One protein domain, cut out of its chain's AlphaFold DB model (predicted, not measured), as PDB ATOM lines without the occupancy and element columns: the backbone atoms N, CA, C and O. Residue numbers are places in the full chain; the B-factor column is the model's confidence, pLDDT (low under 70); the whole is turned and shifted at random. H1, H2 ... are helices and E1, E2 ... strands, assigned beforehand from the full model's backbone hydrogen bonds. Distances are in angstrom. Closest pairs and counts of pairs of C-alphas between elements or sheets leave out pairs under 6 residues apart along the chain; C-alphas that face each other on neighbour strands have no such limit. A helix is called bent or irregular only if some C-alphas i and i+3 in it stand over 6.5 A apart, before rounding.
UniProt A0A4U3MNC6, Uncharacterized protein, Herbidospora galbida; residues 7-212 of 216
ATOM      1  N   GLU A   7     -18.637 -63.494   8.409       95.12
ATOM      2  CA  GLU A   7     -17.845 -63.528   9.643       95.12
ATOM      3  C   GLU A   7     -17.943 -64.900  10.321       95.12
ATOM      4  O   GLU A   7     -16.917 -65.521  10.578       95.12
ATOM      5  N   GLU A   8     -19.154 -65.451  10.468       96.44
ATOM      6  CA  GLU A   8     -19.339 -66.804  11.014       96.44
ATOM      7  C   GLU A   8     -18.618 -67.878  10.186       96.44
ATOM      8  O   GLU A   8     -18.069 -68.831  10.741       96.44
ATOM      9  N   ILE A   9     -18.618 -67.752   8.853       96.38
ATOM     10  CA  ILE A   9     -17.912 -68.690   7.968       96.38
ATOM     11  C   ILE A   9     -16.395 -68.560   8.148       96.38
ATOM     12  O   ILE A   9     -15.699 -69.576   8.207       96.38
ATOM     13  N   ARG A  10     -15.881 -67.330   8.252       95.25
ATOM     14  CA  ARG A  10     -14.457 -67.062   8.478       95.25
ATOM     15  C   ARG A  10     -13.996 -67.636   9.815       95.25
ATOM     16  O   ARG A  10     -13.010 -68.367   9.835       95.25
ATOM     17  N   ASP A  11     -14.723 -67.369  10.895       95.88
ATOM     18  CA  ASP A  11     -14.383 -67.865  12.232       95.88
ATOM     19  C   ASP A  11     -14.413 -69.393  12.289       95.88
ATOM     20  O   ASP A  11     -13.469 -70.016  12.779       95.88
ATOM     21  N   TYR A  12     -15.439 -70.008  11.690       97.06
ATOM     22  CA  TYR A  12     -15.522 -71.462  11.573       97.06
ATOM     23  C   TYR A  12     -14.311 -72.051  10.842       97.06
ATOM     24  O   TYR A  12     -13.717 -73.026  11.302       97.06
ATOM     25  N   LEU A  13     -13.912 -71.471   9.705       97.19
ATOM     26  CA  LEU A  13     -12.755 -71.973   8.965       97.19
ATOM     27  C   LEU A  13     -11.437 -71.694   9.706       97.19
ATOM     28  O   LEU A  13     -10.524 -72.513   9.612       97.19
ATOM     29  N   ALA A  14     -11.333 -70.604  10.474       96.81
ATOM     30  CA  ALA A  14     -10.171 -70.327  11.322       96.81
ATOM     31  C   ALA A  14     -10.030 -71.378  12.434       96.81
ATOM     32  O   ALA A  14      -8.918 -71.844  12.710       96.81
ATOM     33  N   ASP A  15     -11.149 -71.778  13.045       97.69
ATOM     34  CA  ASP A  15     -11.205 -72.869  14.022       97.69
ATOM     35  C   ASP A  15     -10.752 -74.186  13.381       97.69
ATOM     36  O   ASP A  15      -9.831 -74.832  13.884       97.69
ATOM     37  N   GLN A  16     -11.331 -74.541  12.226       97.88
ATOM     38  CA  GLN A  16     -10.973 -75.761  11.497       97.88
ATOM     39  C   GLN A  16      -9.493 -75.786  11.108       97.88
ATOM     40  O   GLN A  16      -8.838 -76.807  11.302       97.88
ATOM     41  N   LEU A  17      -8.948 -74.667  10.614       98.12
ATOM     42  CA  LEU A  17      -7.533 -74.522  10.258       98.12
ATOM     43  C   LEU A  17      -6.625 -74.793  11.462       98.12
ATOM     44  O   LEU A  17      -5.640 -75.527  11.362       98.12
ATOM     45  N   ASN A  18      -6.966 -74.236  12.623       98.31
ATOM     46  CA  ASN A  18      -6.191 -74.421  13.845       98.31
ATOM     47  C   ASN A  18      -6.297 -75.843  14.412       98.31
ATOM     48  O   ASN A  18      -5.323 -76.337  14.992       98.31
ATOM     49  N   ASP A  19      -7.437 -76.499  14.218       97.31
ATOM     50  CA  ASP A  19      -7.665 -77.888  14.600       97.31
ATOM     51  C   ASP A  19      -6.866 -78.872  13.740       97.31
ATOM     52  O   ASP A  19      -6.154 -79.727  14.284       97.31
ATOM     53  N   VAL A  20      -6.927 -78.722  12.411       97.44
ATOM     54  CA  VAL A  20      -6.203 -79.598  11.479       97.44
ATOM     55  C   VAL A  20      -4.687 -79.445  11.628       97.44
ATOM     56  O   VAL A  20      -3.968 -80.442  11.590       97.44
ATOM     57  N   LEU A  21      -4.188 -78.229  11.890       97.75
ATOM     58  CA  LEU A  21      -2.763 -77.993  12.147       97.75
ATOM     59  C   LEU A  21      -2.282 -78.674  13.426       97.75
ATOM     60  O   LEU A  21      -1.183 -79.220  13.450       97.75
ATOM     61  N   ARG A  22      -3.088 -78.660  14.493       97.50
ATOM     62  CA  ARG A  22      -2.713 -79.270  15.778       97.50
ATOM     63  C   ARG A  22      -2.844 -80.787  15.763       97.50
ATOM     64  O   ARG A  22      -2.106 -81.469  16.468       97.50
ATOM     65  N   ARG A  23      -3.788 -81.338  14.997       95.25
ATOM     66  CA  ARG A  23      -4.139 -82.767  15.042       95.25
ATOM     67  C   ARG A  23      -4.241 -83.386  13.640       95.25
ATOM     68  O   ARG A  23      -5.237 -84.050  13.370       95.25
ATOM     69  N   PRO A  24      -3.223 -83.253  12.767       93.69
ATOM     70  CA  PRO A  24      -3.331 -83.622  11.348       93.69
ATOM     71  C   PRO A  24      -3.812 -85.067  11.127       93.69
ATOM     72  O   PRO A  24      -4.703 -85.300  10.310       93.69
ATOM     73  N   GLY A  25      -3.333 -86.010  11.948       90.12
ATOM     74  CA  GLY A  25      -3.747 -87.420  11.935       90.12
ATOM     75  C   GLY A  25      -5.251 -87.673  12.075       90.12
ATOM     76  O   GLY A  25      -5.763 -88.631  11.507       90.12
ATOM     77  N   LEU A  26      -5.980 -86.820  12.803       92.31
ATOM     78  CA  LEU A  26      -7.424 -86.991  13.015       92.31
ATOM     79  C   LEU A  26      -8.272 -86.482  11.846       92.31
ATOM     80  O   LEU A  26      -9.443 -86.836  11.750       92.31
ATOM     81  N   TYR A  27      -7.693 -85.651  10.981       93.62
ATOM     82  CA  TYR A  27      -8.420 -84.953   9.923       93.62
ATOM     83  C   TYR A  27      -8.058 -85.459   8.523       93.62
ATOM     84  O   TYR A  27      -8.653 -85.006   7.556       93.62
ATOM     85  N   GLY A  28      -7.128 -86.410   8.391       92.44
ATOM     86  CA  GLY A  28      -6.694 -86.928   7.088       92.44
ATOM     87  C   GLY A  28      -5.422 -86.272   6.545       92.44
ATOM     88  O   GLY A  28      -5.227 -86.221   5.329       92.44
ATOM     89  N   ASN A  29      -4.543 -85.806   7.437       93.56
ATOM     90  CA  ASN A  29      -3.172 -85.379   7.142       93.56
ATOM     91  C   ASN A  29      -3.076 -84.204   6.151       93.56
ATOM     92  O   ASN A  29      -3.903 -83.291   6.168       93.56
ATOM     93  N   GLU A  30      -2.029 -84.187   5.318       95.94
ATOM     94  CA  GLU A  30      -1.717 -83.088   4.397       95.94
ATOM     95  C   GLU A  30      -2.878 -82.745   3.460       95.94
ATOM     96  O   GLU A  30      -3.113 -81.575   3.170       95.94
ATOM     97  N   THR A  31      -3.646 -83.741   3.016       96.12
ATOM     98  CA  THR A  31      -4.795 -83.510   2.137       96.12
ATOM     99  C   THR A  31      -5.810 -82.578   2.791       96.12
ATOM    100  O   THR A  31      -6.245 -81.611   2.168       96.12
ATOM    101  N   ALA A  32      -6.150 -82.822   4.057       96.56
ATOM    102  CA  ALA A  32      -7.083 -81.972   4.785       96.56
ATOM    103  C   ALA A  32      -6.504 -80.585   5.065       96.56
ATOM    104  O   ALA A  32      -7.221 -79.597   4.926       96.56
ATOM    105  N   LEU A  33      -5.203 -80.496   5.374       97.06
ATOM    106  CA  LEU A  33      -4.511 -79.211   5.500       97.06
ATOM    107  C   LEU A  33      -4.669 -78.382   4.225       97.06
ATOM    108  O   LEU A  33      -5.142 -77.254   4.286       97.06
ATOM    109  N   ARG A  34      -4.350 -78.951   3.062       96.38
ATOM    110  CA  ARG A  34      -4.442 -78.242   1.779       96.38
ATOM    111  C   ARG A  34      -5.857 -77.763   1.485       96.38
ATOM    112  O   ARG A  34      -6.040 -76.592   1.177       96.38
ATOM    113  N   VAL A  35      -6.850 -78.638   1.665       97.81
ATOM    114  CA  VAL A  35      -8.260 -78.284   1.465       97.81
ATOM    115  C   VAL A  35      -8.657 -77.120   2.372       97.81
ATOM    116  O   VAL A  35      -9.212 -76.140   1.886       97.81
ATOM    117  N   VAL A  36      -8.360 -77.184   3.671       97.81
ATOM    118  CA  VAL A  36      -8.753 -76.117   4.604       97.81
ATOM    119  C   VAL A  36      -8.020 -74.805   4.303       97.81
ATOM    120  O   VAL A  36      -8.654 -73.753   4.339       97.81
ATOM    121  N   PHE A  37      -6.733 -74.845   3.943       98.25
ATOM    122  CA  PHE A  37      -5.986 -73.647   3.537       98.25
ATOM    123  C   PHE A  37      -6.555 -73.011   2.266       98.25
ATOM    124  O   PHE A  37      -6.706 -71.794   2.236       98.25
ATOM    125  N   ASP A  38      -6.926 -73.805   1.257       97.81
ATOM    126  CA  ASP A  38      -7.534 -73.289   0.025       97.81
ATOM    127  C   ASP A  38      -8.863 -72.568   0.318       97.81
ATOM    128  O   ASP A  38      -9.090 -71.453  -0.154       97.81
ATOM    129  N   HIS A  39      -9.721 -73.162   1.156       97.50
ATOM    130  CA  HIS A  39     -11.004 -72.558   1.533       97.50
ATOM    131  C   HIS A  39     -10.825 -71.312   2.403       97.50
ATOM    132  O   HIS A  39     -11.528 -70.320   2.209       97.50
ATOM    133  N   TYR A  40      -9.889 -71.346   3.355       97.44
ATOM    134  CA  TYR A  40      -9.619 -70.193   4.207       97.44
ATOM    135  C   TYR A  40      -9.034 -69.032   3.398       97.44
ATOM    136  O   TYR A  40      -9.504 -67.903   3.525       97.44
ATOM    137  N   ALA A  41      -8.075 -69.310   2.509       97.75
ATOM    138  CA  ALA A  41      -7.502 -68.311   1.612       97.75
ATOM    139  C   ALA A  41      -8.574 -67.666   0.723       97.75
ATOM    140  O   ALA A  41      -8.543 -66.454   0.541       97.75
ATOM    141  N   TYR A  42      -9.538 -68.448   0.230       97.50
ATOM    142  CA  TYR A  42     -10.670 -67.935  -0.546       97.50
ATOM    143  C   TYR A  42     -11.558 -66.983   0.265       97.50
ATOM    144  O   TYR A  42     -11.866 -65.879  -0.174       97.50
ATOM    145  N   VAL A  43     -11.942 -67.371   1.485       96.50
ATOM    146  CA  VAL A  43     -12.803 -66.534   2.342       96.50
ATOM    147  C   VAL A  43     -12.078 -65.287   2.870       96.50
ATOM    148  O   VAL A  43     -12.716 -64.256   3.109       96.50
ATOM    149  N   ASP A  44     -10.755 -65.350   3.040       95.62
ATOM    150  CA  ASP A  44      -9.926 -64.213   3.460       95.62
ATOM    151  C   ASP A  44      -9.463 -63.325   2.285       95.62
ATOM    152  O   ASP A  44      -8.880 -62.266   2.520       95.62
ATOM    153  N   GLY A  45      -9.729 -63.719   1.030       96.38
ATOM    154  CA  GLY A  45      -9.322 -62.989  -0.179       96.38
ATOM    155  C   GLY A  45      -7.807 -62.982  -0.421       96.38
ATOM    156  O   GLY A  45      -7.248 -61.974  -0.859       96.38
ATOM    157  N   ARG A  46      -7.119 -64.072  -0.058       97.31
ATOM    158  CA  ARG A  46      -5.650 -64.231  -0.106       97.31
ATOM    159  C   ARG A  46      -5.199 -65.440  -0.928       97.31
ATOM    160  O   ARG A  46      -4.135 -66.013  -0.681       97.31
ATOM    161  N   GLU A  47      -5.978 -65.841  -1.924       97.81
ATOM    162  CA  GLU A  47      -5.688 -66.999  -2.775       97.81
ATOM    163  C   GLU A  47      -4.367 -66.842  -3.531       97.81
ATOM    164  O   GLU A  47      -3.590 -67.791  -3.624       97.81
ATOM    165  N   GLU A  48      -4.086 -65.642  -4.047       98.19
ATOM    166  CA  GLU A  48      -2.825 -65.363  -4.745       98.19
ATOM    167  C   GLU A  48      -1.626 -65.419  -3.792       98.19
ATOM    168  O   GLU A  48      -0.585 -65.972  -4.143       98.19
ATOM    169  N   THR A  49      -1.779 -64.927  -2.557       98.06
ATOM    170  CA  THR A  49      -0.749 -65.041  -1.514       98.06
ATOM    171  C   THR A  49      -0.458 -66.504  -1.193       98.06
ATOM    172  O   THR A  49       0.704 -66.899  -1.113       98.06
ATOM    173  N   TRP A  50      -1.498 -67.331  -1.070       97.88
ATOM    174  CA  TRP A  50      -1.331 -68.759  -0.827       97.88
ATOM    175  C   TRP A  50      -0.682 -69.492  -2.014       97.88
ATOM    176  O   TRP A  50       0.193 -70.338  -1.825       97.88
ATOM    177  N   ARG A  51      -1.044 -69.154  -3.257       97.94
ATOM    178  CA  ARG A  51      -0.392 -69.720  -4.452       97.94
ATOM    179  C   ARG A  51       1.082 -69.324  -4.548       97.94
ATOM    180  O   ARG A  51       1.916 -70.177  -4.851       97.94
ATOM    181  N   ALA A  52       1.410 -68.066  -4.256       98.25
ATOM    182  CA  ALA A  52       2.789 -67.584  -4.234       98.25
ATOM    183  C   ALA A  52       3.631 -68.283  -3.153       98.25
ATOM    184  O   ALA A  52       4.782 -68.648  -3.406       98.25
ATOM    185  N   GLU A  53       3.054 -68.538  -1.975       97.44
ATOM    186  CA  GLU A  53       3.725 -69.327  -0.940       97.44
ATOM    187  C   GLU A  53       3.982 -70.762  -1.413       97.44
ATOM    188  O   GLU A  53       5.094 -71.254  -1.260       97.44
ATOM    189  N   GLN A  54       3.012 -71.436  -2.036       97.56
ATOM    190  CA  GLN A  54       3.226 -72.798  -2.548       97.56
ATOM    191  C   GLN A  54       4.369 -72.862  -3.570       97.56
ATOM    192  O   GLN A  54       5.141 -73.824  -3.576       97.56
ATOM    193  N   GLU A  55       4.513 -71.841  -4.416       98.00
ATOM    194  CA  GLU A  55       5.645 -71.753  -5.339       98.00
ATOM    195  C   GLU A  55       6.966 -71.471  -4.614       98.00
ATOM    196  O   GLU A  55       7.988 -72.080  -4.925       98.00
ATOM    197  N   THR A  56       6.941 -70.640  -3.573       97.12
ATOM    198  CA  THR A  56       8.100 -70.408  -2.698       97.12
ATOM    199  C   THR A  56       8.520 -71.688  -1.971       97.12
ATOM    200  O   THR A  56       9.702 -72.030  -1.930       97.12
ATOM    201  N   MET A  57       7.564 -72.460  -1.449       97.12
ATOM    202  CA  MET A  57       7.812 -73.770  -0.852       97.12
ATOM    203  C   MET A  57       8.433 -74.732  -1.868       97.12
ATOM    204  O   MET A  57       9.380 -75.444  -1.534       97.12
ATOM    205  N   ARG A  58       7.943 -74.746  -3.113       97.75
ATOM    206  CA  ARG A  58       8.493 -75.587  -4.184       97.75
ATOM    207  C   ARG A  58       9.922 -75.187  -4.538       97.75
ATOM    208  O   ARG A  58      10.792 -76.055  -4.567       97.75
ATOM    209  N   SER A  59      10.184 -73.897  -4.741       97.69
ATOM    210  CA  SER A  59      11.507 -73.396  -5.133       97.69
ATOM    211  C   SER A  59      12.579 -73.663  -4.070       97.69
ATOM    212  O   SER A  59      13.715 -73.989  -4.414       97.69
ATOM    213  N   ARG A  60      12.215 -73.625  -2.778       96.81
ATOM    214  CA  ARG A  60      13.118 -73.990  -1.669       96.81
ATOM    215  C   ARG A  60      13.172 -75.490  -1.357       96.81
ATOM    216  O   ARG A  60      13.942 -75.892  -0.486       96.81
ATOM    217  N   GLY A  61      12.382 -76.324  -2.035       97.12
ATOM    218  CA  GLY A  61      12.343 -77.779  -1.835       97.12
ATOM    219  C   GLY A  61      11.509 -78.259  -0.637       97.12
ATOM    220  O   GLY A  61      11.643 -79.408  -0.229       97.12
ATOM    221  N   ALA A  62      10.653 -77.402  -0.074       96.88
ATOM    222  CA  ALA A  62       9.704 -77.738   0.992       96.88
ATOM    223  C   ALA A  62       8.404 -78.382   0.469       96.88
ATOM    224  O   ALA A  62       7.658 -78.969   1.248       96.88
ATOM    225  N   LEU A  63       8.139 -78.297  -0.840       96.62
ATOM    226  CA  LEU A  63       6.992 -78.915  -1.507       96.62
ATOM    227  C   LEU A  63       7.471 -79.799  -2.669       96.62
ATOM    228  O   LEU A  63       7.879 -79.298  -3.716       96.62
ATOM    229  N   ALA A  64       7.429 -81.120  -2.476       94.12
ATOM    230  CA  ALA A  64       7.797 -82.112  -3.488       94.12
ATOM    231  C   ALA A  64       6.589 -82.469  -4.388       94.12
ATOM    232  O   ALA A  64       5.460 -82.077  -4.082       94.12
ATOM    233  N   PRO A  65       6.763 -83.263  -5.468       93.38
ATOM    234  CA  PRO A  65       5.632 -83.756  -6.266       93.38
ATOM    235  C   PRO A  65       4.587 -84.528  -5.445       93.38
ATOM    236  O   PRO A  65       3.405 -84.507  -5.770       93.38
ATOM    237  N   THR A  66       5.015 -85.174  -4.358       92.38
ATOM    238  CA  THR A  66       4.162 -85.884  -3.391       92.38
ATOM    239  C   THR A  66       3.755 -85.020  -2.192       92.38
ATOM    240  O   THR A  66       3.372 -85.558  -1.157       92.38
ATOM    241  N   GLY A  67       3.847 -83.694  -2.311       95.19
ATOM    242  CA  GLY A  67       3.505 -82.753  -1.247       95.19
ATOM    243  C   GLY A  67       4.659 -82.447  -0.289       95.19
ATOM    244  O   GLY A  67       5.817 -82.824  -0.510       95.19
ATOM    245  N   VAL A  68       4.332 -81.746   0.792       96.44
ATOM    246  CA  VAL A  68       5.238 -81.467   1.914       96.44
ATOM    247  C   VAL A  68       5.657 -82.774   2.589       96.44
ATOM    248  O   VAL A  68       6.810 -82.912   2.996       96.44
ATOM    249  N   GLN A  69       4.778 -83.780   2.634       94.94
ATOM    250  CA  GLN A  69       5.096 -85.117   3.133       94.94
ATOM    251  C   GLN A  69       6.286 -85.738   2.392       94.94
ATOM    252  O   GLN A  69       7.131 -86.387   3.013       94.94
ATOM    253  N   GLY A  70       6.385 -85.535   1.076       93.94
ATOM    254  CA  GLY A  70       7.541 -85.966   0.290       93.94
ATOM    255  C   GLY A  70       8.833 -85.268   0.711       93.94
ATOM    256  O   GLY A  70       9.848 -85.927   0.933       93.94
ATOM    257  N   ALA A  71       8.784 -83.946   0.878       95.00
ATOM    258  CA  ALA A  71       9.934 -83.154   1.311       95.00
ATOM    259  C   ALA A  71      10.400 -83.546   2.724       95.00
ATOM    260  O   ALA A  71      11.580 -83.820   2.934       95.00
ATOM    261  N   ILE A  72       9.469 -83.662   3.678       94.69
ATOM    262  CA  ILE A  72       9.743 -84.108   5.050       94.69
ATOM    263  C   ILE A  72      10.349 -85.508   5.072       94.69
ATOM    264  O   ILE A  72      11.329 -85.737   5.774       94.69
ATOM    265  N   ARG A  73       9.814 -86.445   4.284       91.50
ATOM    266  CA  ARG A  73      10.350 -87.809   4.184       91.50
ATOM    267  C   ARG A  73      11.802 -87.819   3.718       91.50
ATOM    268  O   ARG A  73      12.611 -88.533   4.305       91.50
ATOM    269  N   ASN A  74      12.120 -87.021   2.700       90.88
ATOM    270  CA  ASN A  74      13.477 -86.915   2.166       90.88
ATOM    271  C   ASN A  74      14.453 -86.323   3.190       90.88
ATOM    272  O   ASN A  74      15.612 -86.719   3.220       90.88
ATOM    273  N   VAL A  75      13.983 -85.395   4.029       93.25
ATOM    274  CA  VAL A  75      14.824 -84.714   5.022       93.25
ATOM    275  C   VAL A  75      14.952 -85.500   6.326       93.25
ATOM    276  O   VAL A  75      16.049 -85.568   6.854       93.25
ATOM    277  N   LEU A  76      13.878 -86.096   6.858       90.44
ATOM    278  CA  LEU A  76      13.866 -86.772   8.169       90.44
ATOM    279  C   LEU A  76      14.055 -88.299   8.098       90.44
ATOM    280  O   LEU A  76      14.189 -88.954   9.135       90.44
ATOM    281  N   GLY A  77      14.022 -88.898   6.902       84.56
ATOM    282  CA  GLY A  77      14.195 -90.346   6.729       84.56
ATOM    283  C   GLY A  77      13.089 -91.187   7.388       84.56
ATOM    284  O   GLY A  77      13.332 -92.296   7.869       84.56
ATOM    285  N   THR A  78      11.864 -90.663   7.494       75.12
ATOM    286  CA  THR A  78      10.706 -91.364   8.084       75.12
ATOM    287  C   THR A  78       9.867 -92.040   6.989       75.12
ATOM    288  O   THR A  78       9.241 -91.316   6.215       75.12
ATOM    289  N   PRO A  79       9.798 -93.387   6.908       62.06
ATOM    290  CA  PRO A  79       9.155 -94.096   5.790       62.06
ATOM    291  C   PRO A  79       7.689 -93.716   5.549       62.06
ATOM    292  O   PRO A  79       7.280 -93.547   4.401       62.06
ATOM    293  N   ASP A  80       6.929 -93.515   6.628       62.69
ATOM    294  CA  ASP A  80       5.496 -93.195   6.573       62.69
ATOM    295  C   ASP A  80       5.222 -91.691   6.347       62.69
ATOM    296  O   ASP A  80       4.084 -91.281   6.125       62.69
ATOM    297  N   GLY A  81       6.265 -90.853   6.350       61.31
ATOM    298  CA  GLY A  81       6.127 -89.414   6.581       61.31
ATOM    299  C   GLY A  81       5.868 -89.098   8.060       61.31
ATOM    300  O   GLY A  81       5.528 -89.976   8.851       61.31
ATOM    301  N   ASP A  82       6.087 -87.844   8.446       84.56
ATOM    302  CA  ASP A  82       5.768 -87.338   9.782       84.56
ATOM    303  C   ASP A  82       4.718 -86.236   9.632       84.56
ATOM    304  O   ASP A  82       5.043 -85.094   9.300       84.56
ATOM    305  N   ASP A  83       3.448 -86.591   9.840       90.50
ATOM    306  CA  ASP A  83       2.308 -85.684   9.666       90.50
ATOM    307  C   ASP A  83       2.410 -84.443  10.570       90.50
ATOM    308  O   ASP A  83       1.935 -83.361  10.217       90.50
ATOM    309  N   HIS A  84       3.075 -84.561  11.724       94.44
ATOM    310  CA  HIS A  84       3.297 -83.443  12.640       94.44
ATOM    311  C   HIS A  84       4.381 -82.500  12.120       94.44
ATOM    312  O   HIS A  84       4.272 -81.281  12.273       94.44
ATOM    313  N   ALA A  85       5.435 -83.036  11.506       95.50
ATOM    314  CA  ALA A  85       6.441 -82.223  10.834       95.50
ATOM    315  C   ALA A  85       5.879 -81.578   9.554       95.50
ATOM    316  O   ALA A  85       6.178 -80.413   9.288       95.50
ATOM    317  N   VAL A  86       4.992 -82.264   8.824       96.81
ATOM    318  CA  VAL A  86       4.254 -81.692   7.684       96.81
ATOM    319  C   VAL A  86       3.421 -80.490   8.120       96.81
ATOM    320  O   VAL A  86       3.600 -79.396   7.583       96.81
ATOM    321  N   ALA A  87       2.574 -80.648   9.141       98.00
ATOM    322  CA  ALA A  87       1.746 -79.559   9.659       98.00
ATOM    323  C   ALA A  87       2.573 -78.342  10.113       98.00
ATOM    324  O   ALA A  87       2.108 -77.210  10.003       98.00
ATOM    325  N   SER A  88       3.822 -78.541  10.548       98.06
ATOM    326  CA  SER A  88       4.718 -77.441  10.925       98.06
ATOM    327  C   SER A  88       5.049 -76.484   9.770       98.06
ATOM    328  O   SER A  88       5.244 -75.291   9.998       98.06
ATOM    329  N   VAL A  89       5.113 -76.985   8.531       97.81
ATOM    330  CA  VAL A  89       5.407 -76.167   7.341       97.81
ATOM    331  C   VAL A  89       4.214 -75.269   7.020       97.81
ATOM    332  O   VAL A  89       4.376 -74.080   6.769       97.81
ATOM    333  N   TYR A  90       3.002 -75.812   7.129       98.25
ATOM    334  CA  TYR A  90       1.768 -75.039   6.989       98.25
ATOM    335  C   TYR A  90       1.569 -74.051   8.146       98.25
ATOM    336  O   TYR A  90       1.097 -72.937   7.926       98.25
ATOM    337  N   ALA A  91       1.961 -74.419   9.371       98.19
ATOM    338  CA  ALA A  91       1.885 -73.539  10.536       98.19
ATOM    339  C   ALA A  91       2.763 -72.284  10.378       98.19
ATOM    340  O   ALA A  91       2.337 -71.198  10.761       98.19
ATOM    341  N   GLU A  92       3.951 -72.417   9.777       96.50
ATOM    342  CA  GLU A  92       4.841 -71.287   9.472       96.50
ATOM    343  C   GLU A  92       4.147 -70.245   8.580       96.50
ATOM    344  O   GLU A  92       4.139 -69.055   8.906       96.50
ATOM    345  N   PHE A  93       3.481 -70.692   7.511       96.50
ATOM    346  CA  PHE A  93       2.699 -69.805   6.650       96.50
ATOM    347  C   PHE A  93       1.454 -69.255   7.361       96.50
ATOM    348  O   PHE A  93       1.223 -68.048   7.352       96.50
ATOM    349  N   ALA A  94       0.675 -70.098   8.047       97.69
ATOM    350  CA  ALA A  94      -0.503 -69.636   8.785       97.69
ATOM    351  C   ALA A  94      -0.147 -68.551   9.809       97.69
ATOM    352  O   ALA A  94      -0.908 -67.603   9.995       97.69
ATOM    353  N   ARG A  95       1.021 -68.644  10.451       96.50
ATOM    354  CA  ARG A  95       1.500 -67.592  11.344       96.50
ATOM    355  C   ARG A  95       1.770 -66.290  10.599       96.50
ATOM    356  O   ARG A  95       1.303 -65.253  11.061       96.50
ATOM    357  N   SER A  96       2.508 -66.324   9.488       94.56
ATOM    358  CA  SER A  96       2.860 -65.100   8.750       94.56
ATOM    359  C   SER A  96       1.626 -64.354   8.231       94.56
ATOM    360  O   SER A  96       1.658 -63.138   8.072       94.56
ATOM    361  N   GLN A  97       0.519 -65.075   8.035       95.19
ATOM    362  CA  GLN A  97      -0.763 -64.511   7.619       95.19
ATOM    363  C   GLN A  97      -1.673 -64.065   8.772       95.19
ATOM    364  O   GLN A  97      -2.704 -63.440   8.513       95.19
ATOM    365  N   GLY A  98      -1.314 -64.360  10.026       95.19
ATOM    366  CA  GLY A  98      -2.162 -64.115  11.198       95.19
ATOM    367  C   GLY A  98      -3.310 -65.119  11.363       95.19
ATOM    368  O   GLY A  98      -4.264 -64.850  12.082       95.19
ATOM    369  N   TRP A  99      -3.242 -66.271  10.691       97.00
ATOM    370  CA  TRP A  99      -4.260 -67.330  10.726       97.00
ATOM    371  C   TRP A  99      -4.015 -68.353  11.847       97.00
ATOM    372  O   TRP A  99      -4.934 -69.037  12.302       97.00
ATOM    373  N   LEU A 100      -2.767 -68.470  12.311       97.62
ATOM    374  CA  LEU A 100      -2.391 -69.378  13.391       97.62
ATOM    375  C   LEU A 100      -2.686 -68.760  14.761       97.62
ATOM    376  O   LEU A 100      -2.105 -67.740  15.133       97.62
ATOM    377  N   ARG A 101      -3.511 -69.434  15.561       97.50
ATOM    378  CA  ARG A 101      -3.671 -69.117  16.984       97.50
ATOM    379  C   ARG A 101      -2.530 -69.745  17.766       97.50
ATOM    380  O   ARG A 101      -2.241 -70.927  17.584       97.50
ATOM    381  N   THR A 102      -1.911 -68.969  18.644       96.88
ATOM    382  CA  THR A 102      -0.829 -69.432  19.521       96.88
ATOM    383  C   THR A 102      -1.304 -69.436  20.966       96.88
ATOM    384  O   THR A 102      -2.041 -68.543  21.377       96.88
ATOM    385  N   ASP A 103      -0.888 -70.446  21.721       97.31
ATOM    386  CA  ASP A 103      -1.285 -70.638  23.118       97.31
ATOM    387  C   ASP A 103      -0.382 -69.813  24.061       97.31
ATOM    388  O   ASP A 103      -0.775 -69.438  25.164       97.31
ATOM    389  N   ARG A 104       0.838 -69.505  23.602       95.88
ATOM    390  CA  ARG A 104       1.839 -68.675  24.283       95.88
ATOM    391  C   ARG A 104       2.729 -67.982  23.257       95.88
ATOM    392  O   ARG A 104       3.095 -68.582  22.249       95.88
ATOM    393  N   LEU A 105       3.153 -66.760  23.558       97.69
ATOM    394  CA  LEU A 105       4.221 -66.068  22.837       97.69
ATOM    395  C   LEU A 105       5.449 -65.953  23.741       97.69
ATOM    396  O   LEU A 105       5.324 -65.661  24.928       97.69
ATOM    397  N   LEU A 106       6.618 -66.200  23.167       98.19
ATOM    398  CA  LEU A 106       7.909 -65.936  23.773       98.19
ATOM    399  C   LEU A 106       8.171 -64.429  23.777       98.19
ATOM    400  O   LEU A 106       7.872 -63.710  22.815       98.19
ATOM    401  N   THR A 107       8.787 -63.968  24.853       97.56
ATOM    402  CA  THR A 107       9.464 -62.675  24.895       97.56
ATOM    403  C   THR A 107      10.651 -62.665  23.924       97.56
ATOM    404  O   THR A 107      11.126 -63.712  23.475       97.56
ATOM    405  N   ALA A 108      11.152 -61.474  23.592       97.56
ATOM    406  CA  ALA A 108      12.330 -61.340  22.735       97.56
ATOM    407  C   ALA A 108      13.567 -62.037  23.334       97.56
ATOM    408  O   ALA A 108      14.335 -62.653  22.601       97.56
ATOM    409  N   GLU A 109      13.725 -61.985  24.660       97.44
ATOM    410  CA  GLU A 109      14.827 -62.634  25.378       97.44
ATOM    411  C   GLU A 109      14.716 -64.163  25.338       97.44
ATOM    412  O   GLU A 109      15.677 -64.836  24.970       97.44
ATOM    413  N   GLU A 110      13.530 -64.718  25.616       98.00
ATOM    414  CA  GLU A 110      13.287 -66.164  25.500       98.00
ATOM    415  C   GLU A 110      13.514 -66.663  24.067       98.00
ATOM    416  O   GLU A 110      14.092 -67.731  23.862       98.00
ATOM    417  N   TYR A 111      13.076 -65.893  23.066       98.31
ATOM    418  CA  TYR A 111      13.275 -66.242  21.662       98.31
ATOM    419  C   TYR A 111      14.757 -66.223  21.269       98.31
ATOM    420  O   TYR A 111      15.234 -67.184  20.665       98.31
ATOM    421  N   ALA A 112      15.490 -65.164  21.628       97.62
ATOM    422  CA  ALA A 112      16.920 -65.054  21.351       97.62
ATOM    423  C   ALA A 112      17.705 -66.188  22.027       97.62
ATOM    424  O   ALA A 112      18.447 -66.903  21.357       97.62
ATOM    425  N   SER A 113      17.444 -66.436  23.316       97.12
ATOM    426  CA  SER A 113      18.059 -67.543  24.055       97.12
ATOM    427  C   SER A 113      17.772 -68.898  23.403       97.12
ATOM    428  O   SER A 113      18.686 -69.703  23.238       97.12
ATOM    429  N   MET A 114      16.533 -69.146  22.965       97.94
ATOM    430  CA  MET A 114      16.186 -70.387  22.270       97.94
ATOM    431  C   MET A 114      16.918 -70.534  20.932       97.94
ATOM    432  O   MET A 114      17.342 -71.640  20.598       97.94
ATOM    433  N   ARG A 115      17.058 -69.447  20.160       97.19
ATOM    434  CA  ARG A 115      17.784 -69.446  18.880       97.19
ATOM    435  C   ARG A 115      19.256 -69.796  19.070       97.19
ATOM    436  O   ARG A 115      19.760 -70.633  18.320       97.19
ATOM    437  N   ASP A 116      19.898 -69.199  20.068       96.44
ATOM    438  CA  ASP A 116      21.314 -69.427  20.374       96.44
ATOM    439  C   ASP A 116      21.564 -70.859  20.880       96.44
ATOM    440  O   ASP A 116      22.585 -71.476  20.573       96.44
ATOM    441  N   ASP A 117      20.585 -71.437  21.579       96.19
ATOM    442  CA  ASP A 117      20.665 -72.783  22.148       96.19
ATOM    443  C   ASP A 117      20.447 -73.928  21.147       96.19
ATOM    444  O   ASP A 117      20.715 -75.085  21.488       96.19
ATOM    445  N   LEU A 118      19.959 -73.665  19.928       95.56
ATOM    446  CA  LEU A 118      19.562 -74.730  18.991       95.56
ATOM    447  C   LEU A 118      20.683 -75.738  18.725       95.56
ATOM    448  O   LEU A 118      20.453 -76.947  18.779       95.56
ATOM    449  N   ALA A 119      21.905 -75.257  18.487       94.75
ATOM    450  CA  ALA A 119      23.056 -76.120  18.237       94.75
ATOM    451  C   ALA A 119      23.432 -76.959  19.470       94.75
ATOM    452  O   ALA A 119      23.813 -78.119  19.335       94.75
ATOM    453  N   VAL A 120      23.286 -76.401  20.675       95.94
ATOM    454  CA  VAL A 120      23.570 -77.103  21.935       95.94
ATOM    455  C   VAL A 120      22.532 -78.191  22.192       95.94
ATOM    456  O   VAL A 120      22.887 -79.323  22.526       95.94
ATOM    457  N   VAL A 121      21.248 -77.874  22.004       96.69
ATOM    458  CA  VAL A 121      20.146 -78.829  22.189       96.69
ATOM    459  C   VAL A 121      20.226 -79.961  21.174       96.69
ATOM    460  O   VAL A 121      20.054 -81.118  21.550       96.69
ATOM    461  N   CYS A 122      20.535 -79.653  19.915       97.44
ATOM    462  CA  CYS A 122      20.692 -80.661  18.873       97.44
ATOM    463  C   CYS A 122      22.063 -81.358  18.888       97.44
ATOM    464  O   CYS A 122      22.230 -82.370  18.222       97.44
ATOM    465  N   GLY A 123      23.044 -80.891  19.665       97.00
ATOM    466  CA  GLY A 123      24.378 -81.505  19.725       97.00
ATOM    467  C   GLY A 123      24.418 -82.898  20.370       97.00
ATOM    468  O   GLY A 123      25.440 -83.577  20.314       97.00
ATOM    469  N   SER A 124      23.327 -83.343  20.996       96.38
ATOM    470  CA  SER A 124      23.191 -84.687  21.570       96.38
ATOM    471  C   SER A 124      21.726 -85.118  21.585       96.38
ATOM    472  O   SER A 124      20.833 -84.294  21.406       96.38
ATOM    473  N   ASP A 125      21.472 -86.410  21.784       95.94
ATOM    474  CA  ASP A 125      20.104 -86.919  21.826       95.94
ATOM    475  C   ASP A 125      19.353 -86.360  23.040       95.94
ATOM    476  O   ASP A 125      19.903 -86.220  24.140       95.94
ATOM    477  N   ARG A 126      18.088 -86.005  22.811       96.19
ATOM    478  CA  ARG A 126      17.190 -85.421  23.808       96.19
ATOM    479  C   ARG A 126      15.807 -86.030  23.695       96.19
ATOM    480  O   ARG A 126      15.354 -86.386  22.608       96.19
ATOM    481  N   THR A 127      15.131 -86.113  24.822       94.94
ATOM    482  CA  THR A 127      13.744 -86.550  24.952       94.94
ATOM    483  C   THR A 127      12.782 -85.367  24.867       94.94
ATOM    484  O   THR A 127      13.162 -84.203  25.015       94.94
ATOM    485  N   PHE A 128      11.503 -85.664  24.642       95.12
ATOM    486  CA  PHE A 128      10.428 -84.677  24.682       95.12
ATOM    487  C   PHE A 128      10.385 -83.884  25.998       95.12
ATOM    488  O   PHE A 128      10.295 -82.655  25.962       95.12
ATOM    489  N   THR A 129      10.496 -84.557  27.144       94.75
ATOM    490  CA  THR A 129      10.471 -83.920  28.464       94.75
ATOM    491  C   THR A 129      11.676 -83.017  28.657       94.75
ATOM    492  O   THR A 129      11.479 -81.877  29.048       94.75
ATOM    493  N   GLU A 130      12.892 -83.435  28.292       96.69
ATOM    494  CA  GLU A 130      14.077 -82.572  28.428       96.69
ATOM    495  C   GLU A 130      13.954 -81.261  27.636       96.69
ATOM    496  O   GLU A 130      14.311 -80.194  28.137       96.69
ATOM    497  N   VAL A 131      13.423 -81.313  26.409       97.31
ATOM    498  CA  VAL A 131      13.220 -80.102  25.595       97.31
ATOM    499  C   VAL A 131      12.114 -79.221  26.183       97.31
ATOM    500  O   VAL A 131      12.266 -78.000  26.238       97.31
ATOM    501  N   ARG A 132      11.011 -79.822  26.648       95.94
ATOM    502  CA  ARG A 132       9.903 -79.093  27.283       95.94
ATOM    503  C   ARG A 132      10.321 -78.472  28.616       95.94
ATOM    504  O   ARG A 132       9.926 -77.351  28.904       95.94
ATOM    505  N   ASP A 133      11.113 -79.165  29.419       97.06
ATOM    506  CA  ASP A 133      11.573 -78.661  30.712       97.06
ATOM    507  C   ASP A 133      12.571 -77.509  30.522       97.06
ATOM    508  O   ASP A 133      12.569 -76.561  31.306       97.06
ATOM    509  N   ARG A 134      13.367 -77.533  29.440       97.25
ATOM    510  CA  ARG A 134      14.274 -76.431  29.084       97.25
ATOM    511  C   ARG A 134      13.538 -75.176  28.606       97.25
ATOM    512  O   ARG A 134      13.897 -74.078  29.015       97.25
ATOM    513  N   PHE A 135      12.555 -75.319  27.716       97.19
ATOM    514  CA  PHE A 135      11.940 -74.182  27.008       97.19
ATOM    515  C   PHE A 135      10.507 -73.843  27.457       97.19
ATOM    516  O   PHE A 135       9.915 -72.840  27.043       97.19
ATOM    517  N   GLY A 136       9.940 -74.656  28.343       96.69
ATOM    518  CA  GLY A 136       8.576 -74.529  28.834       96.69
ATOM    519  C   GLY A 136       7.522 -74.962  27.814       96.69
ATOM    520  O   GLY A 136       7.761 -75.759  26.907       96.69
ATOM    521  N   ALA A 137       6.303 -74.445  27.990       96.69
ATOM    522  CA  ALA A 137       5.184 -74.756  27.107       96.69
ATOM    523  C   ALA A 137       5.390 -74.156  25.698       96.69
ATOM    524  O   ALA A 137       5.812 -72.996  25.604       96.69
ATOM    525  N   PRO A 138       5.060 -74.906  24.624       97.88
ATOM    526  CA  PRO A 138       5.157 -74.430  23.248       97.88
ATOM    527  C   PRO A 138       4.101 -73.370  22.928       97.88
ATOM    528  O   PRO A 138       3.051 -73.301  23.561       97.88
ATOM    529  N   SER A 139       4.355 -72.591  21.878       98.31
ATOM    530  CA  SER A 139       3.365 -71.687  21.286       98.31
ATOM    531  C   SER A 139       2.267 -72.439  20.545       98.31
ATOM    532  O   SER A 139       1.123 -71.995  20.551       98.31
ATOM    533  N   VAL A 140       2.609 -73.555  19.898       98.00
ATOM    534  CA  VAL A 140       1.645 -74.504  19.329       98.00
ATOM    535  C   VAL A 140       2.156 -75.919  19.548       98.00
ATOM    536  O   VAL A 140       3.295 -76.249  19.208       98.00
ATOM    537  N   PHE A 141       1.295 -76.769  20.099       97.62
ATOM    538  CA  PHE A 141       1.550 -78.197  20.220       97.62
ATOM    539  C   PHE A 141       0.890 -78.955  19.063       97.62
ATOM    540  O   PHE A 141      -0.335 -78.962  18.942       97.62
ATOM    541  N   ILE A 142       1.700 -79.581  18.207       96.81
ATOM    542  CA  ILE A 142       1.229 -80.361  17.059       96.81
ATOM    543  C   ILE A 142       1.384 -81.848  17.379       96.81
ATOM    544  O   ILE A 142       2.498 -82.362  17.504       96.81
ATOM    545  N   GLY A 143       0.258 -82.543  17.476       91.44
ATOM    546  CA  GLY A 143       0.161 -83.939  17.883       91.44
ATOM    547  C   GLY A 143      -0.662 -84.119  19.159       91.44
ATOM    548  O   GLY A 143      -1.221 -83.182  19.721       91.44
ATOM    549  N   GLY A 144      -0.777 -85.369  19.603       84.31
ATOM    550  CA  GLY A 144      -1.520 -85.723  20.812       84.31
ATOM    551  C   GLY A 144      -0.649 -85.770  22.069       84.31
ATOM    552  O   GLY A 144       0.579 -85.865  22.007       84.31
ATOM    553  N   SER A 145      -1.293 -85.805  23.236       83.38
ATOM    554  CA  SER A 145      -0.632 -86.058  24.528       83.38
ATOM    555  C   SER A 145      -0.135 -87.500  24.681       83.38
ATOM    556  O   SER A 145       0.664 -87.779  25.569       83.38
ATOM    557  N   ASN A 146      -0.563 -88.411  23.801       83.81
ATOM    558  CA  ASN A 146      -0.149 -89.806  23.836       83.81
ATOM    559  C   ASN A 146       1.387 -89.911  23.694       83.81
ATOM    560  O   ASN A 146       1.938 -89.442  22.689       83.81
ATOM    561  N   PRO A 147       2.091 -90.493  24.683       79.31
ATOM    562  CA  PRO A 147       3.548 -90.581  24.668       79.31
ATOM    563  C   PRO A 147       4.065 -91.529  23.586       79.31
ATOM    564  O   PRO A 147       5.222 -91.420  23.214       79.31
ATOM    565  N   TYR A 148       3.224 -92.422  23.050       78.88
ATOM    566  CA  TYR A 148       3.634 -93.415  22.061       78.88
ATOM    567  C   TYR A 148       3.852 -92.854  20.653       78.88
ATOM    568  O   TYR A 148       4.484 -93.523  19.841       78.88
ATOM    569  N   PHE A 149       3.385 -91.640  20.370       84.31
ATOM    570  CA  PHE A 149       3.446 -91.042  19.037       84.31
ATOM    571  C   PHE A 149       4.439 -89.883  18.970       84.31
ATOM    572  O   PHE A 149       4.701 -89.207  19.970       84.31
ATOM    573  N   GLY A 150       4.971 -89.656  17.765       89.56
ATOM    574  CA  GLY A 150       5.729 -88.450  17.447       89.56
ATOM    575  C   GLY A 150       4.899 -87.182  17.657       89.56
ATOM    576  O   GLY A 150       3.694 -87.234  17.913       89.56
ATOM    577  N   LYS A 151       5.569 -86.035  17.614       94.31
ATOM    578  CA  LYS A 151       4.953 -84.715  17.801       94.31
ATOM    579  C   LYS A 151       5.908 -83.616  17.380       94.31
ATOM    580  O   LYS A 151       7.115 -83.830  17.317       94.31
ATOM    581  N   THR A 152       5.360 -82.428  17.169       97.62
ATOM    582  CA  THR A 152       6.144 -81.218  16.939       97.62
ATOM    583  C   THR A 152       5.800 -80.171  17.993       97.62
ATOM    584  O   THR A 152       4.628 -79.866  18.222       97.62
ATOM    585  N   LEU A 153       6.828 -79.606  18.625       98.38
ATOM    586  CA  LEU A 153       6.704 -78.388  19.426       98.38
ATOM    587  C   LEU A 153       7.018 -77.193  18.534       98.38
ATOM    588  O   LEU A 153       8.082 -77.180  17.920       98.38
ATOM    589  N   ALA A 154       6.132 -76.205  18.466       98.44
ATOM    590  CA  ALA A 154       6.376 -74.965  17.740       98.44
ATOM    591  C   ALA A 154       6.434 -73.781  18.707       98.44
ATOM    592  O   ALA A 154       5.582 -73.659  19.591       98.44
ATOM    593  N   TYR A 155       7.405 -72.897  18.513       98.69
ATOM    594  CA  TYR A 155       7.632 -71.722  19.344       98.69
ATOM    595  C   TYR A 155       7.619 -70.438  18.519       98.69
ATOM    596  O   TYR A 155       8.124 -70.381  17.391       98.69
ATOM    597  N   SER A 156       7.041 -69.403  19.122       97.81
ATOM    598  CA  SER A 156       6.804 -68.103  18.521       97.81
ATOM    599  C   SER A 156       7.203 -66.968  19.430       97.81
ATOM    600  O   SER A 156       6.718 -66.939  20.550       97.81
ATOM    601  N   SER A 157       7.945 -65.971  18.946       97.31
ATOM    602  CA  SER A 157       7.965 -64.662  19.616       97.31
ATOM    603  C   SER A 157       6.708 -63.837  19.295       97.31
ATOM    604  O   SER A 157       5.948 -64.184  18.387       97.31
ATOM    605  N   GLY A 158       6.503 -62.720  19.997       94.81
ATOM    606  CA  GLY A 158       5.460 -61.746  19.649       94.81
ATOM    607  C   GLY A 158       5.713 -60.949  18.360       94.81
ATOM    608  O   GLY A 158       4.791 -60.321  17.846       94.81
ATOM    609  N   ASN A 159       6.929 -60.982  17.810       95.00
ATOM    610  CA  ASN A 159       7.242 -60.342  16.537       95.00
ATOM    611  C   ASN A 159       6.902 -61.294  15.378       95.00
ATOM    612  O   ASN A 159       7.418 -62.408  15.293       95.00
ATOM    613  N   VAL A 160       6.029 -60.872  14.460       91.06
ATOM    614  CA  VAL A 160       5.624 -61.702  13.309       91.06
ATOM    615  C   VAL A 160       6.758 -61.903  12.295       91.06
ATOM    616  O   VAL A 160       6.729 -62.878  11.550       91.06
ATOM    617  N   ALA A 161       7.760 -61.016  12.282       92.38
ATOM    618  CA  ALA A 161       8.930 -61.144  11.415       92.38
ATOM    619  C   ALA A 161       9.928 -62.208  11.902       92.38
ATOM    620  O   ALA A 161      10.758 -62.672  11.119       92.38
ATOM    621  N   ASP A 162       9.852 -62.606  13.174       96.25
ATOM    622  CA  ASP A 162      10.707 -63.654  13.715       96.25
ATOM    623  C   ASP A 162      10.243 -65.028  13.218       96.25
ATOM    624  O   ASP A 162       9.053 -65.361  13.214       96.25
ATOM    625  N   LEU A 163      11.209 -65.863  12.842       96.44
ATOM    626  CA  LEU A 163      10.940 -67.208  12.348       96.44
ATOM    627  C   LEU A 163      10.379 -68.097  13.458       96.44
ATOM    628  O   LEU A 163      10.815 -68.028  14.609       96.44
ATOM    629  N   MET A 164       9.459 -68.988  13.099       98.12
ATOM    630  CA  MET A 164       9.050 -70.058  14.004       98.12
ATOM    631  C   MET A 164      10.194 -71.051  14.217       98.12
ATOM    632  O   MET A 164      10.920 -71.391  13.283       98.12
ATOM    633  N   ILE A 165      10.311 -71.542  15.449       98.69
ATOM    634  CA  ILE A 165      11.241 -72.612  15.811       98.69
ATOM    635  C   ILE A 165      10.421 -73.868  16.065       98.69
ATOM    636  O   ILE A 165       9.489 -73.851  16.870       98.69
ATOM    637  N   PHE A 166      10.777 -74.957  15.396       98.69
ATOM    638  CA  PHE A 166      10.102 -76.240  15.543       98.69
ATOM    639  C   PHE A 166      11.058 -77.291  16.088       98.69
ATOM    640  O   PHE A 166      12.200 -77.357  15.654       98.69
ATOM    641  N   PHE A 167      10.583 -78.146  16.984       98.50
ATOM    642  CA  PHE A 167      11.295 -79.339  17.437       98.50
ATOM    643  C   PHE A 167      10.478 -80.568  17.053       98.50
ATOM    644  O   PHE A 167       9.334 -80.703  17.487       98.50
ATOM    645  N   HIS A 168      11.057 -81.438  16.228       97.31
ATOM    646  CA  HIS A 168      10.398 -82.612  15.662       97.31
ATOM    647  C   HIS A 168      10.803 -83.871  16.423       97.31
ATOM    648  O   HIS A 168      11.984 -84.224  16.472       97.31
ATOM    649  N   PHE A 169       9.821 -84.556  17.001       94.94
ATOM    650  CA  PHE A 169      10.026 -85.728  17.839       94.94
ATOM    651  C   PHE A 169       9.459 -86.984  17.205       94.94
ATOM    652  O   PHE A 169       8.349 -86.995  16.674       94.94
ATOM    653  N   TRP A 170      10.178 -88.082  17.387       91.06
ATOM    654  CA  TRP A 170       9.818 -89.392  16.877       91.06
ATOM    655  C   TRP A 170       9.970 -90.439  17.967       91.06
ATOM    656  O   TRP A 170      10.964 -90.463  18.686       91.06
ATOM    657  N   ASN A 171       8.993 -91.337  18.080       87.00
ATOM    658  CA  ASN A 171       9.004 -92.365  19.121       87.00
ATOM    659  C   ASN A 171       9.308 -93.781  18.613       87.00
ATOM    660  O   ASN A 171       9.253 -94.758  19.360       87.00
ATOM    661  N   GLY A 172       9.634 -93.886  17.327       75.38
ATOM    662  CA  GLY A 172       9.911 -95.143  16.657       75.38
ATOM    663  C   GLY A 172       8.766 -96.133  16.584       75.38
ATOM    664  O   GLY A 172       7.704 -95.970  17.174       75.38
ATOM    665  N   ARG A 173       9.018 -97.179  15.803       72.12
ATOM    666  CA  ARG A 173       8.237 -98.410  15.803       72.12
ATOM    667  C   ARG A 173       9.205 -99.538  16.139       72.12
ATOM    668  O   ARG A 173      10.259 -99.646  15.515       72.12
ATOM    669  N   GLY A 174       8.887-100.321  17.161       59.88
ATOM    670  CA  GLY A 174       9.670-101.470  17.593       59.88
ATOM    671  C   GLY A 174       9.662-102.600  16.555       59.88
ATOM    672  O   GLY A 174       8.923-102.528  15.567       59.88
ATOM    673  N   PRO A 175      10.457-103.662  16.772       47.72
ATOM    674  CA  PRO A 175      10.432-104.855  15.929       47.72
ATOM    675  C   PRO A 175       9.015-105.447  15.965       47.72
ATOM    676  O   PRO A 175       8.560-105.889  17.015       47.72
ATOM    677  N   GLY A 176       8.287-105.368  14.850       57.78
ATOM    678  CA  GLY A 176       6.872-105.757  14.758       57.78
ATOM    679  C   GLY A 176       5.897-104.603  14.512       57.78
ATOM    680  O   GLY A 176       4.728-104.854  14.266       57.78
ATOM    681  N   GLY A 177       6.339-103.341  14.533       61.50
ATOM    682  CA  GLY A 177       5.511-102.197  14.121       61.50
ATOM    683  C   GLY A 177       4.456-101.733  15.136       61.50
ATOM    684  O   GLY A 177       3.930-100.634  14.984       61.50
ATOM    685  N   GLU A 178       4.179-102.535  16.166       58.84
ATOM    686  CA  GLU A 178       3.038-102.363  17.083       58.84
ATOM    687  C   GLU A 178       3.348-101.586  18.372       58.84
ATOM    688  O   GLU A 178       2.431-101.120  19.046       58.84
ATOM    689  N   ARG A 179       4.623-101.433  18.750       65.25
ATOM    690  CA  ARG A 179       5.021-100.729  19.983       65.25
ATOM    691  C   ARG A 179       5.975 -99.587  19.690       65.25
ATOM    692  O   ARG A 179       6.777 -99.680  18.766       65.25
ATOM    693  N   ALA A 180       5.919 -98.537  20.502       73.62
ATOM    694  CA  ALA A 180       6.934 -97.493  20.484       73.62
ATOM    695  C   ALA A 180       8.326 -98.077  20.764       73.62
ATOM    696  O   ALA A 180       8.474 -98.989  21.581       73.62
ATOM    697  N   MET A 181       9.338 -97.545  20.081       76.88
ATOM    698  CA  MET A 181      10.735 -97.932  20.288       76.88
ATOM    699  C   MET A 181      11.297 -97.328  21.577       76.88
ATOM    700  O   MET A 181      12.114 -97.962  22.241       76.88
ATOM    701  N   TYR A 182      10.842 -96.127  21.941       80.06
ATOM    702  CA  TYR A 182      11.299 -95.413  23.126       80.06
ATOM    703  C   TYR A 182      10.170 -95.237  24.142       80.06
ATOM    704  O   TYR A 182       8.980 -95.245  23.817       80.06
ATOM    705  N   LYS A 183      10.563 -95.075  25.410       84.06
ATOM    706  CA  LYS A 183       9.640 -94.723  26.499       84.06
ATOM    707  C   LYS A 183       9.033 -93.333  26.284       84.06
ATOM    708  O   LYS A 183       7.915 -93.075  26.721       84.06
ATOM    709  N   GLU A 184       9.781 -92.463  25.618       88.69
ATOM    710  CA  GLU A 184       9.405 -91.097  25.305       88.69
ATOM    711  C   GLU A 184       9.945 -90.710  23.918       88.69
ATOM    712  O   GLU A 184      11.050 -91.145  23.580       88.69
ATOM    713  N   PRO A 185       9.221 -89.884  23.133       91.81
ATOM    714  CA  PRO A 185       9.688 -89.457  21.824       91.81
ATOM    715  C   PRO A 185      11.053 -88.769  21.899       91.81
ATOM    716  O   PRO A 185      11.257 -87.848  22.695       91.81
ATOM    717  N   ALA A 186      11.967 -89.196  21.032       93.44
ATOM    718  CA  ALA A 186      13.291 -88.614  20.880       93.44
ATOM    719  C   ALA A 186      13.249 -87.450  19.884       93.44
ATOM    720  O   ALA A 186      12.582 -87.528  18.847       93.44
ATOM    721  N   LEU A 187      13.969 -86.374  20.186       96.00
ATOM    722  CA  LEU A 187      14.171 -85.248  19.284       96.00
ATOM    723  C   LEU A 187      14.995 -85.715  18.081       96.00
ATOM    724  O   LEU A 187      16.128 -86.164  18.251       96.00
ATOM    725  N   LEU A 188      14.451 -85.581  16.872       95.38
ATOM    726  CA  LEU A 188      15.186 -85.842  15.631       95.38
ATOM    727  C   LEU A 188      15.914 -84.596  15.132       95.38
ATOM    728  O   LEU A 188      17.060 -84.667  14.695       95.38
ATOM    729  N   ALA A 189      15.229 -83.458  15.149       97.50
ATOM    730  CA  ALA A 189      15.769 -82.213  14.634       97.50
ATOM    731  C   ALA A 189      15.011 -81.010  15.186       97.50
ATOM    732  O   ALA A 189      13.806 -81.087  15.448       97.50
ATOM    733  N   ALA A 190      15.709 -79.884  15.281       98.31
ATOM    734  CA  ALA A 190      15.083 -78.574  15.300       98.31
ATOM    735  C   ALA A 190      15.028 -78.005  13.875       98.31
ATOM    736  O   ALA A 190      15.949 -78.223  13.091       98.31
ATOM    737  N   ARG A 191      13.976 -77.256  13.535       98.06
ATOM    738  CA  ARG A 191      13.843 -76.536  12.265       98.06
ATOM    739  C   ARG A 191      13.642 -75.049  12.517       98.06
ATOM    740  O   ARG A 191      12.728 -74.667  13.246       98.06
ATOM    741  N   CYS A 192      14.476 -74.220  11.895       97.44
ATOM    742  CA  CYS A 192      14.331 -72.768  11.891       97.44
ATOM    743  C   CYS A 192      15.148 -72.153  10.744       97.44
ATOM    744  O   CYS A 192      16.374 -72.236  10.744       97.44
ATOM    745  N   GLY A 193      14.493 -71.493   9.785       93.19
ATOM    746  CA  GLY A 193      15.173 -70.847   8.658       93.19
ATOM    747  C   GLY A 193      14.276 -70.670   7.433       93.19
ATOM    748  O   GLY A 193      13.229 -71.301   7.327       93.19
ATOM    749  N   THR A 194      14.709 -69.835   6.485       89.62
ATOM    750  CA  THR A 194      13.996 -69.556   5.219       89.62
ATOM    751  C   THR A 194      14.740 -70.041   3.970       89.62
ATOM    752  O   THR A 194      14.233 -69.876   2.863       89.62
ATOM    753  N   GLY A 195      15.927 -70.638   4.130       94.19
ATOM    754  CA  GLY A 195      16.763 -71.136   3.031       94.19
ATOM    755  C   GLY A 195      16.247 -72.426   2.381       94.19
ATOM    756  O   GLY A 195      15.067 -72.769   2.487       94.19
ATOM    757  N   ARG A 196      17.148 -73.168   1.712       96.88
ATOM    758  CA  ARG A 196      16.825 -74.507   1.182       96.88
ATOM    759  C   ARG A 196      16.266 -75.364   2.310       96.88
ATOM    760  O   ARG A 196      16.825 -75.379   3.402       96.88
ATOM    761  N   PHE A 197      15.193 -76.097   2.039       96.88
ATOM    762  CA  PHE A 197      14.393 -76.733   3.080       96.88
ATOM    763  C   PHE A 197      15.217 -77.636   4.003       96.88
ATOM    764  O   PHE A 197      15.142 -77.475   5.216       96.88
ATOM    765  N   GLY A 198      16.072 -78.500   3.449       95.75
ATOM    766  CA  GLY A 198      16.959 -79.361   4.243       95.75
ATOM    767  C   GLY A 198      17.968 -78.596   5.111       95.75
ATOM    768  O   GLY A 198      18.244 -79.025   6.225       95.75
ATOM    769  N   ASP A 199      18.442 -77.432   4.659       96.81
ATOM    770  CA  ASP A 199      19.413 -76.601   5.392       96.81
ATOM    771  C   ASP A 199      18.774 -75.877   6.590       96.81
ATOM    772  O   ASP A 199      19.474 -75.320   7.431       96.81
ATOM    773  N   THR A 200      17.438 -75.868   6.688       97.31
ATOM    774  CA  THR A 200      16.727 -75.280   7.835       97.31
ATOM    775  C   THR A 200      16.689 -76.198   9.057       97.31
ATOM    776  O   THR A 200      16.215 -75.774  10.111       97.31
ATOM    777  N   PHE A 201      17.172 -77.441   8.929       97.69
ATOM    778  CA  PHE A 201      17.162 -78.444   9.989       97.69
ATOM    779  C   PHE A 201      18.524 -78.542  10.678       97.69
ATOM    780  O   PHE A 201      19.566 -78.661  10.041       97.69
ATOM    781  N   THR A 202      18.501 -78.566  12.008       97.62
ATOM    782  CA  THR A 202      19.633 -78.951  12.854       97.62
ATOM    783  C   THR A 202      19.309 -80.303  13.477       97.62
ATOM    784  O   THR A 202      18.367 -80.415  14.260       97.62
ATOM    785  N   PHE A 203      20.048 -81.342  13.095       97.31
ATOM    786  CA  PHE A 203      19.779 -82.719  13.515       97.31
ATOM    787  C   PHE A 203      20.479 -83.076  14.822       97.31
ATOM    788  O   PHE A 203      21.611 -82.663  15.059       97.31
ATOM    789  N   THR A 204      19.821 -83.912  15.622       97.06
ATOM    790  CA  THR A 204      20.467 -84.690  16.686       97.06
ATOM    791  C   THR A 204      21.240 -85.878  16.105       97.06
ATOM    792  O   THR A 204      20.995 -86.255  14.952       97.06
ATOM    793  N   PRO A 205      22.141 -86.523  16.872       95.75
ATOM    794  CA  PRO A 205      22.783 -87.768  16.446       95.75
ATOM    795  C   PRO A 205      21.785 -88.846  15.992       95.75
ATOM    796  O   PRO A 205      21.952 -89.418  14.908       95.75
ATOM    797  N   ILE A 206      20.705 -89.075  16.749       91.75
ATOM    798  CA  ILE A 206      19.642 -90.005  16.351       91.75
ATOM    799  C   ILE A 206      18.962 -89.561  15.052       91.75
ATOM    800  O   ILE A 206      18.732 -90.400  14.180       91.75
ATOM    801  N   GLY A 207      18.688 -88.266  14.877       92.56
ATOM    802  CA  GLY A 207      18.139 -87.718  13.637       92.56
ATOM    803  C   GLY A 207      19.044 -87.989  12.437       92.56
ATOM    804  O   GLY A 207      18.609 -88.604  11.467       92.56
ATOM    805  N   ALA A 208      20.321 -87.622  12.536       93.00
ATOM    806  CA  ALA A 208      21.308 -87.782  11.467       93.00
ATOM    807  C   ALA A 208      21.541 -89.253  11.068       93.00
ATOM    808  O   ALA A 208      21.723 -89.573   9.888       93.00
ATOM    809  N   SER A 209      21.473 -90.180  12.031       88.62
ATOM    810  CA  SER A 209      21.609 -91.621  11.762       88.62
ATOM    811  C   SER A 209      20.510 -92.177  10.842       88.62
ATOM    812  O   SER A 209      20.688 -93.220  10.211       88.62
ATOM    813  N   ARG A 210      19.369 -91.479  10.751       82.50
ATOM    814  CA  ARG A 210      18.192 -91.885   9.969       82.50
ATOM    815  C   ARG A 210      18.142 -91.264   8.581       82.50
ATOM    816  O   ARG A 210      17.493 -91.820   7.700       82.50
ATOM    817  N   THR A 211      18.787 -90.117   8.401       74.62
ATOM    818  CA  THR A 211      18.815 -89.370   7.137       74.62
ATOM    819  C   THR A 211      19.968 -89.789   6.238       74.62
ATOM    820  O   THR A 211      19.949 -89.519   5.039       74.62
ATOM    821  N   SER A 212      20.954 -90.494   6.797       55.88
ATOM    822  CA  SER A 212      22.017 -91.121   6.022       55.88
ATOM    823  C   SER A 212      21.398 -92.147   5.065       55.88
ATOM    824  O   SER A 212      20.717 -93.068   5.534       55.88
TER     825      SER A 212
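What this domain is: This is residues 7 to 212 of the 216 residues of an uncharacterized protein of Herbidospora galbida (UniProt A0A4U3MNC6). A twisted sheet of five strands makes the core, with H6 along one face and H7 and H8 covering the other; H10 packs beside E4 on the H6 side. Beyond H6, H1 and H3 run side by side, and H4 folds back along H3 as a helical hairpin. The printed part has 206 residues with ten named helices and five named strands, in the order H1 to H8, E1 to E4, H9, E5, H10; the antiparallel sheet runs E1 E2 E3 E4 E5, and the class is mixed, helices and strands. It is compact, with a radius of gyration of the C-alphas of 16.3 A and spans of 46 by 42 by 32 A.

How they stand to each other: Look first at E1, residues 140 to 142, E2, 151 to 155, E3, 165 to 170, and E4, 186 to 191, a meander, each strand the antiparallel neighbour of the one before. N 142 and O 152, 2.9 A, N 155 and O 165, 2.8 A, and N 168 and O 189, 2.9 A, lie within hydrogen-bond range across its three hairpins. Edge strand E5, 201 to 203, has N 202 and O 190 at 2.8 A from E4. In three layers, helices on both faces, H1, 7 to 22, H6, 83 to 96, and H10, 205 to 211, have H7, 108 to 122, and H8, 128 to 135, opposite. H6 runs along the strands, 8.6 A over the sheet; H7, irregular with C-alphas 116 and 119 7.2 A apart, runs slantwise to them at 9.5 A. H1, H6 and H3, 29 to 44, form a bundle of neighbouring helices; H1 and H3 touch at C-alphas 13 and 40, 6.0 A, a shallow tilt of 25 degrees, opposite ways. H4, 47 to 59, touches H3 at C-alphas 47 and 41, 4.9 A. H2, 24 to 27, touches H6 at C-alphas 24 and 83, 6.2 A. H5, 68 to 76, and H9, 197 to 200, only graze the sheet. Every O i to N i+4 pair is within range in H1, H3, H4, H5 and H8; H6 has 7 of 10, H7 9 of 11, H10 2 of 3, and H2 and H9 are too short.

Where its parts are: Find C-alpha 7 at (-17.845, -63.528, 9.643); H1 runs 22.7 A from there. H3 spans 22.5 A, H7 21.4 A, H6 20.6 A, H4 18.5 A and E3 16.9 A. H10 ends at C-alpha 211, (18.815, -89.370, 7.137).

The domain as a whole: The C-alphas farthest apart, Glu 7 and Pro 175, are 50.5 A apart. The printed part has no cut. The links H6 to H7 and E3 to E4 are long. Confidence is under 70 at residues 79 to 81, 174 to 179 and 212.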